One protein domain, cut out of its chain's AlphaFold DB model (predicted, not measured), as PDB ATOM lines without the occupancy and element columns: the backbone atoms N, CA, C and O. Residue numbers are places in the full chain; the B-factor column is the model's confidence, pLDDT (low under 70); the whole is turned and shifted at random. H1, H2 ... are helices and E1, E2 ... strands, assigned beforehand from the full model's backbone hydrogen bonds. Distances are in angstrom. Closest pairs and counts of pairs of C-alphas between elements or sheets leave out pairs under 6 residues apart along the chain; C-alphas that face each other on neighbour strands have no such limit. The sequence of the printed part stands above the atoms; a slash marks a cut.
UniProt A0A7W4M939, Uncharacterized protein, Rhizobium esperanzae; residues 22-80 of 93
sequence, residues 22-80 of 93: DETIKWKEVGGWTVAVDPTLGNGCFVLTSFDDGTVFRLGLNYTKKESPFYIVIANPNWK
ATOM      1  N   ASP A  22     103.424 137.974 114.996       61.47
ATOM      2  CA  ASP A  22     102.409 138.218 113.974       61.47
ATOM      3  C   ASP A  22     102.195 136.893 113.221       61.47
ATOM      4  O   ASP A  22     103.101 136.429 112.530       61.47
ATOM      5  N   GLU A  23     101.038 136.235 113.396       79.88
ATOM      6  CA  GLU A  23     100.805 134.819 113.022       79.88
ATOM      7  C   GLU A  23     100.908 134.538 111.507       79.88
ATOM      8  O   GLU A  23     100.642 133.435 111.027       79.88
ATOM      9  N   THR A  24     101.273 135.543 110.720       91.75
ATOM     10  CA  THR A  24     101.394 135.463 109.273       91.75
ATOM     11  C   THR A  24     102.572 134.589 108.843       91.75
ATOM     12  O   THR A  24     103.704 134.720 109.305       91.75
ATOM     13  N   ILE A  25     102.317 133.706 107.881       95.94
ATOM     14  CA  ILE A  25     103.314 132.808 107.305       95.94
ATOM     15  C   ILE A  25     103.752 133.389 105.963       95.94
ATOM     16  O   ILE A  25     103.011 133.359 104.975       95.94
ATOM     17  N   LYS A  26     104.972 133.927 105.913       96.56
ATOM     18  CA  LYS A  26     105.556 134.472 104.682       96.56
ATOM     19  C   LYS A  26     105.835 133.363 103.667       96.56
ATOM     20  O   LYS A  26     106.524 132.395 103.973       96.56
ATOM     21  N   TRP A  27     105.356 133.542 102.433       96.44
ATOM     22  CA  TRP A  27     105.644 132.638 101.317       96.44
ATOM     23  C   TRP A  27     106.831 133.122 100.480       96.44
ATOM     24  O   TRP A  27     107.789 132.373 100.291       96.44
ATOM     25  N   LYS A  28     106.790 134.362  99.971       97.38
ATOM     26  CA  LYS A  28     107.868 134.926  99.136       97.38
ATOM     27  C   LYS A  28     107.826 136.450  99.050       97.38
ATOM     28  O   LYS A  28     106.824 137.064  99.394       97.38
ATOM     29  N   GLU A  29     108.898 137.031  98.520       97.94
ATOM     30  CA  GLU A  29     108.967 138.431  98.084       97.94
ATOM     31  C   GLU A  29     108.996 138.501  96.554       97.94
ATOM     32  O   GLU A  29     109.718 137.730  95.915       97.94
ATOM     33  N   VAL A  30     108.234 139.419  95.959       97.31
ATOM     34  CA  VAL A  30     108.225 139.674  94.510       97.31
ATOM     35  C   VAL A  30     108.124 141.174  94.256       97.31
ATOM     36  O   VAL A  30     107.087 141.774  94.503       97.31
ATOM     37  N   GLY A  31     109.192 141.790  93.743       96.19
ATOM     38  CA  GLY A  31     109.158 143.193  93.307       96.19
ATOM     39  C   GLY A  31     108.742 144.190  94.397       96.19
ATOM     40  O   GLY A  31     107.978 145.103  94.111       96.19
ATOM     41  N   GLY A  32     109.190 143.988  95.642       95.38
ATOM     42  CA  GLY A  32     108.813 144.835  96.786       95.38
ATOM     43  C   GLY A  32     107.468 144.485  97.434       95.38
ATOM     44  O   GLY A  32     107.003 145.218  98.307       95.38
ATOM     45  N   TRP A  33     106.844 143.379  97.016       98.06
ATOM     46  CA  TRP A  33     105.640 142.833  97.634       98.06
ATOM     47  C   TRP A  33     105.927 141.535  98.377       98.06
ATOM     48  O   TRP A  33     106.396 140.561  97.780       98.06
ATOM     49  N   THR A  34     105.513 141.481  99.634       98.00
ATOM     50  CA  THR A  34     105.431 140.253 100.416       98.00
ATOM     51  C   THR A  34     104.164 139.506 100.029       98.00
ATOM     52  O   THR A  34     103.079 140.079 100.045       98.00
ATOM     53  N   VAL A  35     104.276 138.214  99.725       97.94
ATOM     54  CA  VAL A  35     103.138 137.296  99.605       97.94
ATOM     55  C   VAL A  35     103.142 136.380 100.819       97.94
ATOM     56  O   VAL A  35     104.165 135.757 101.116       97.94
ATOM     57  N   ALA A  36     102.016 136.294 101.516       97.88
ATOM     58  CA  ALA A  36     101.916 135.582 102.784       97.88
ATOM     59  C   ALA A  36     100.506 135.016 103.013       97.88
ATOM     60  O   ALA A  36      99.550 135.376 102.321       97.88
ATOM     61  N   VAL A  37     100.398 134.110 103.981       97.44
ATOM     62  CA  VAL A  37      99.140 133.517 104.450       97.44
ATOM     63  C   VAL A  37      98.880 133.988 105.872       97.44
ATOM     64  O   VAL A  37      99.792 134.012 106.689       97.44
ATOM     65  N   ASP A  38      97.635 134.346 106.168       96.44
ATOM     66  CA  ASP A  38      97.179 134.716 107.502       96.44
ATOM     67  C   ASP A  38      96.252 133.622 108.068       96.44
ATOM     68  O   ASP A  38      95.093 133.512 107.634       96.44
ATOM     69  N   PRO A  39      96.738 132.793 109.012       95.81
ATOM     70  CA  PRO A  39      95.937 131.755 109.658       95.81
ATOM     71  C   PRO A  39      94.705 132.309 110.380       95.81
ATOM     72  O   PRO A  39      93.646 131.676 110.356       95.81
ATOM     73  N   THR A  40      94.794 133.522 110.934       94.38
ATOM     74  CA  THR A  40      93.698 134.163 111.679       94.38
ATOM     75  C   THR A  40      92.514 134.526 110.780       94.38
ATOM     76  O   THR A  40      91.375 134.622 111.241       94.38
ATOM     77  N   LEU A  41      92.754 134.660 109.471       95.19
ATOM     78  CA  LEU A  41      91.752 135.005 108.462       95.19
ATOM     79  C   LEU A  41      91.287 133.789 107.648       95.19
ATOM     80  O   LEU A  41      90.908 133.909 106.480       95.19
ATOM     81  N   GLY A  42      91.305 132.606 108.270       94.81
ATOM     82  CA  GLY A  42      90.901 131.352 107.639       94.81
ATOM     83  C   GLY A  42      91.915 130.862 106.606       94.81
ATOM     84  O   GLY A  42      91.513 130.373 105.554       94.81
ATOM     85  N   ASN A  43      93.213 131.020 106.897       95.62
ATOM     86  CA  ASN A  43      94.320 130.783 105.959       95.62
ATOM     87  C   ASN A  43      94.215 131.646 104.692       95.62
ATOM     88  O   ASN A  43      94.452 131.193 103.572       95.62
ATOM     89  N   GLY A  44      93.823 132.902 104.877       95.88
ATOM     90  CA  GLY A  44      93.677 133.863 103.798       95.88
ATOM     91  C   GLY A  44      95.024 134.282 103.217       95.88
ATOM     92  O   GLY A  44      95.901 134.730 103.951       95.88
ATOM     93  N   CYS A  45      95.190 134.184 101.897       96.75
ATOM     94  CA  CYS A  45      96.357 134.747 101.221       96.75
ATOM     95  C   CYS A  45      96.251 136.275 101.139       96.75
ATOM     96  O   CYS A  45      95.170 136.826 100.905       96.75
ATOM     97  N   PHE A  46      97.384 136.957 101.264       97.88
ATOM     98  CA  PHE A  46      97.478 138.394 101.060       97.88
ATOM     99  C   PHE A  46      98.804 138.791 100.413       97.88
ATOM    100  O   PHE A  46      99.798 138.059 100.461       97.88
ATOM    101  N   VAL A  47      98.795 139.976  99.812       98.31
ATOM    102  CA  VAL A  47      99.988 140.702  99.392       98.31
ATOM    103  C   VAL A  47     100.123 141.970 100.223       98.31
ATOM    104  O   VAL A  47      99.121 142.609 100.553       98.31
ATOM    105  N   LEU A  48     101.352 142.318 100.583       98.00
ATOM    106  CA  LEU A  48     101.668 143.479 101.404       98.00
ATOM    107  C   LEU A  48     102.876 144.212 100.833       98.00
ATOM    108  O   LEU A  48     103.828 143.588 100.377       98.00
ATOM    109  N   THR A  49     102.841 145.535 100.883       98.00
ATOM    110  CA  THR A  49     104.007 146.381 100.638       98.00
ATOM    111  C   THR A  49     104.032 147.528 101.643       98.00
ATOM    112  O   THR A  49     103.025 147.831 102.294       98.00
ATOM    113  N   SER A  50     105.195 148.139 101.817       96.81
ATOM    114  CA  SER A  50     105.413 149.251 102.740       96.81
ATOM    115  C   SER A  50     106.157 150.370 102.026       96.81
ATOM    116  O   SER A  50     107.015 150.109 101.186       96.81
ATOM    117  N   PHE A  51     105.811 151.605 102.365       95.56
ATOM    118  CA  PHE A  51     106.372 152.823 101.796       95.56
ATOM    119  C   PHE A  51     107.252 153.542 102.826       95.56
ATOM    120  O   PHE A  51     107.130 153.319 104.033       95.56
ATOM    121  N   ASP A  52     108.125 154.429 102.348       94.81
ATOM    122  CA  ASP A  52     109.131 155.117 103.172       94.81
ATOM    123  C   ASP A  52     108.528 156.003 104.277       94.81
ATOM    124  O   ASP A  52     109.160 156.247 105.303       94.81
ATOM    125  N   ASP A  53     107.289 156.466 104.102       92.31
ATOM    126  CA  ASP A  53     106.543 157.257 105.088       92.31
ATOM    127  C   ASP A  53     105.893 156.401 106.198       92.31
ATOM    128  O   ASP A  53     105.125 156.910 107.024       92.31
ATOM    129  N   GLY A  54     106.168 155.092 106.203       92.69
ATOM    130  CA  GLY A  54     105.584 154.119 107.119       92.69
ATOM    131  C   GLY A  54     104.169 153.681 106.740       92.69
ATOM    132  O   GLY A  54     103.544 152.950 107.511       92.69
ATOM    133  N   THR A  55     103.644 154.108 105.586       95.12
ATOM    134  CA  THR A  55     102.375 153.595 105.069       95.12
ATOM    135  C   THR A  55     102.542 152.131 104.671       95.12
ATOM    136  O   THR A  55     103.492 151.752 103.990       95.12
ATOM    137  N   VAL A  56     101.588 151.297 105.065       96.44
ATOM    138  CA  VAL A  56     101.489 149.889 104.691       96.44
ATOM    139  C   VAL A  56     100.223 149.704 103.872       96.44
ATOM    140  O   VAL A  56      99.143 150.141 104.276       96.44
ATOM    141  N   PHE A  57     100.355 149.030 102.734       97.94
ATOM    142  CA  PHE A  57      99.232 148.626 101.899       97.94
ATOM    143  C   PHE A  57      99.151 147.104 101.867       97.94
ATOM    144  O   PHE A  57     100.117 146.429 101.512       97.94
ATOM    145  N   ARG A  58      97.985 146.567 102.221       97.81
ATOM    146  CA  ARG A  58      97.705 145.132 102.226       97.81
ATOM    147  C   ARG A  58      96.409 144.852 101.486       97.81
ATOM    148  O   ARG A  58      95.382 145.471 101.750       97.81
ATOM    149  N   LEU A  59      96.451 143.869 100.602       98.19
ATOM    150  CA  LEU A  59      95.297 143.366  99.867       98.19
ATOM    151  C   LEU A  59      95.221 141.862 100.076       98.19
ATOM    152  O   LEU A  59      96.222 141.165  99.912       98.19
ATOM    153  N   GLY A  60      94.052 141.345 100.438       97.50
ATOM    154  CA  GLY A  60      93.942 139.927 100.752       97.50
ATOM    155  C   GLY A  60      92.527 139.393 100.809       97.50
ATOM    156  O   GLY A  60      91.550 140.075 100.495       97.50
ATOM    157  N   LEU A  61      92.454 138.128 101.209       97.38
ATOM    158  CA  LEU A  61      91.218 137.383 101.387       97.38
ATOM    159  C   LEU A  61      91.056 137.006 102.857       97.38
ATOM    160  O   LEU A  61      92.000 136.574 103.507       97.38
ATOM    161  N   ASN A  62      89.856 137.195 103.384       96.31
ATOM    162  CA  ASN A  62      89.434 136.813 104.713       96.31
ATOM    163  C   ASN A  62      88.325 135.773 104.583       96.31
ATOM    164  O   ASN A  62      87.143 136.103 104.493       96.31
ATOM    165  N   TYR A  63      88.709 134.502 104.598       95.44
ATOM    166  CA  TYR A  63      87.772 133.398 104.416       95.44
ATOM    167  C   TYR A  63      86.869 133.157 105.632       95.44
ATOM    168  O   TYR A  63      85.914 132.384 105.542       95.44
ATOM    169  N   THR A  64      87.083 133.872 106.745       95.19
ATOM    170  CA  THR A  64      86.089 133.927 107.832       95.19
ATOM    171  C   THR A  64      84.813 134.667 107.403       95.19
ATOM    172  O   THR A  64      83.747 134.452 107.984       95.19
ATOM    173  N   LYS A  65      84.884 135.503 106.353       93.12
ATOM    174  CA  LYS A  65      83.752 136.211 105.737       93.12
ATOM    175  C   LYS A  65      83.374 135.530 104.416       93.12
ATOM    176  O   LYS A  65      83.958 135.800 103.374       93.12
ATOM    177  N   LYS A  66      82.382 134.636 104.462       86.12
ATOM    178  CA  LYS A  66      82.029 133.753 103.331       86.12
ATOM    179  C   LYS A  66      81.498 134.479 102.088       86.12
ATOM    180  O   LYS A  66      81.773 134.040 100.981       86.12
ATOM    181  N   GLU A  67      80.738 135.557 102.258       91.38
ATOM    182  CA  GLU A  67      80.042 136.229 101.146       91.38
ATOM    183  C   GLU A  67      80.914 137.261 100.421       91.38
ATOM    184  O   GLU A  67      80.773 137.462  99.218       91.38
ATOM    185  N   SER A  68      81.838 137.899 101.143       88.19
ATOM    186  CA  SER A  68      82.769 138.889 100.600       88.19
ATOM    187  C   SER A  68      84.106 138.785 101.340       88.19
ATOM    188  O   SER A  68      84.323 139.482 102.334       88.19
ATOM    189  N   PRO A  69      84.992 137.864 100.921       93.62
ATOM    190  CA  PRO A  69      86.263 137.644 101.603       93.62
ATOM    191  C   PRO A  69      87.295 138.725 101.268       93.62
ATOM    192  O   PRO A  69      88.274 138.877 101.987       93.62
ATOM    193  N   PHE A  70      87.121 139.468 100.178       96.88
ATOM    194  CA  PHE A  70      88.100 140.456  99.739       96.88
ATOM    195  C   PHE A  70      88.177 141.654 100.689       96.88
ATOM    196  O   PHE A  70      87.154 142.216 101.082       96.88
ATOM    197  N   TYR A  71      89.396 142.085 101.010       96.94
ATOM    198  CA  TYR A  71      89.631 143.304 101.772       96.94
ATOM    199  C   TYR A  71      90.876 144.052 101.296       96.94
ATOM    200  O   TYR A  71      91.814 143.483 100.729       96.94
ATOM    201  N   ILE A  72      90.886 145.345 101.608       97.69
ATOM    202  CA  ILE A  72      92.043 146.225 101.491       97.69
ATOM    203  C   ILE A  72      92.261 146.864 102.859       97.69
ATOM    204  O   ILE A  72      91.316 147.349 103.479       97.69
ATOM    205  N   VAL A  73      93.507 146.864 103.319       96.06
ATOM    206  CA  VAL A  73      93.955 147.636 104.475       96.06
ATOM    207  C   VAL A  73      94.998 148.627 103.998       96.06
ATOM    208  O   VAL A  73      95.965 148.265 103.330       96.06
ATOM    209  N   ILE A  74      94.804 149.878 104.390       95.88
ATOM    210  CA  ILE A  74      95.845 150.894 104.361       95.88
ATOM    211  C   ILE A  74      96.046 151.302 105.813       95.88
ATOM    212  O   ILE A  74      95.067 151.490 106.537       95.88
ATOM    213  N   ALA A  75      97.291 151.377 106.256       93.31
ATOM    214  CA  ALA A  75      97.624 151.763 107.618       93.31
ATOM    215  C   ALA A  75      98.867 152.647 107.615       93.31
ATOM    216  O   ALA A  75      99.782 152.417 106.836       93.31
ATOM    217  N   ASN A  76      98.925 153.629 108.509       92.94
ATOM    218  CA  ASN A  76     100.132 154.406 108.767       92.94
ATOM    219  C   ASN A  76     100.200 154.722 110.276       92.94
ATOM    220  O   ASN A  76      99.178 155.101 110.861       92.94
ATOM    221  N   PRO A  77     101.364 154.591 110.940       90.75
ATOM    222  CA  PRO A  77     101.530 154.954 112.351       90.75
ATOM    223  C   PRO A  77     101.093 156.385 112.696       90.75
ATOM    224  O   PRO A  77     100.576 156.613 113.792       90.75
ATOM    225  N   ASN A  78     101.232 157.326 111.758       87.88
ATOM    226  CA  ASN A  78     100.820 158.724 111.902       87.88
ATOM    227  C   ASN A  78      99.297 158.886 112.031       87.88
ATOM    228  O   ASN A  78      98.819 159.938 112.448       87.88
ATOM    229  N   TRP A  79      98.512 157.856 111.697       88.19
ATOM    230  CA  TRP A  79      97.053 157.900 111.799       88.19
ATOM    231  C   TRP A  79      96.527 157.567 113.195       88.19
ATOM    232  O   TRP A  79      95.351 157.784 113.477       88.19
ATOM    233  N   LYS A  80      97.385 157.089 114.107       85.69
ATOM    234  CA  LYS A  80      96.999 156.801 115.501       85.69
ATOM    235  C   LYS A  80      96.490 158.034 116.250       85.69
ATOM    236  O   LYS A  80      95.729 157.891 117.199       85.69
TER     237      LYS A  80
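This is residues 22 to 80 of the 93 residues of an uncharacterized protein of Rhizobium esperanzae (UniProt A0A7W4M939). One twisted sheet of five strands, E1 to E5 side by side in chain order, makes the body, with the tiny helix H1 beyond the end of E5. The 59 printed residues are mostly strand. The antiparallel sheet, order E1 E2 E3 E4 E5, is a meander, each strand the neighbour of the one before. The whole is only just compact, close to loose: radius of gyration of the C-alphas 12.0 A, spans 34 by 27 by 19 A.

Inner strand E3, residues 44 to 50, forms hairpins with E2, residues 33 to 38, at 145 degrees, N 36 to O 46 3.0 A, and E4, residues 56 to 61, at 167 degrees, N 47 to O 59 2.8 A. Edge strand E1, residues 25 to 30, forms a hairpin with E2, N 27 to O 35 2.8 A. Edge strand E5, residues 70 to 75, forms one with E4, N 58 to O 73 2.9 A. These N and O pairs are within hydrogen-bond range. H1, residues 77 to 80, is not on the sheet; it is too short for an O i to N i+4 pair.

E3 spans 19.4 A, E5 16.8 A, E4 16.5 A, E1 and E2 15.3 A each, H1 5.8 A, first to last C-alpha. C-alpha 25 is at (103.314, 132.808, 107.305), C-alpha 80 at (96.999, 156.801, 115.501).

The C-alphas farthest apart, of Asp 52 and Glu 67, are 34.7 A apart. The printed part has no cut and no long link; residue 22 alone is under pLDDT 70.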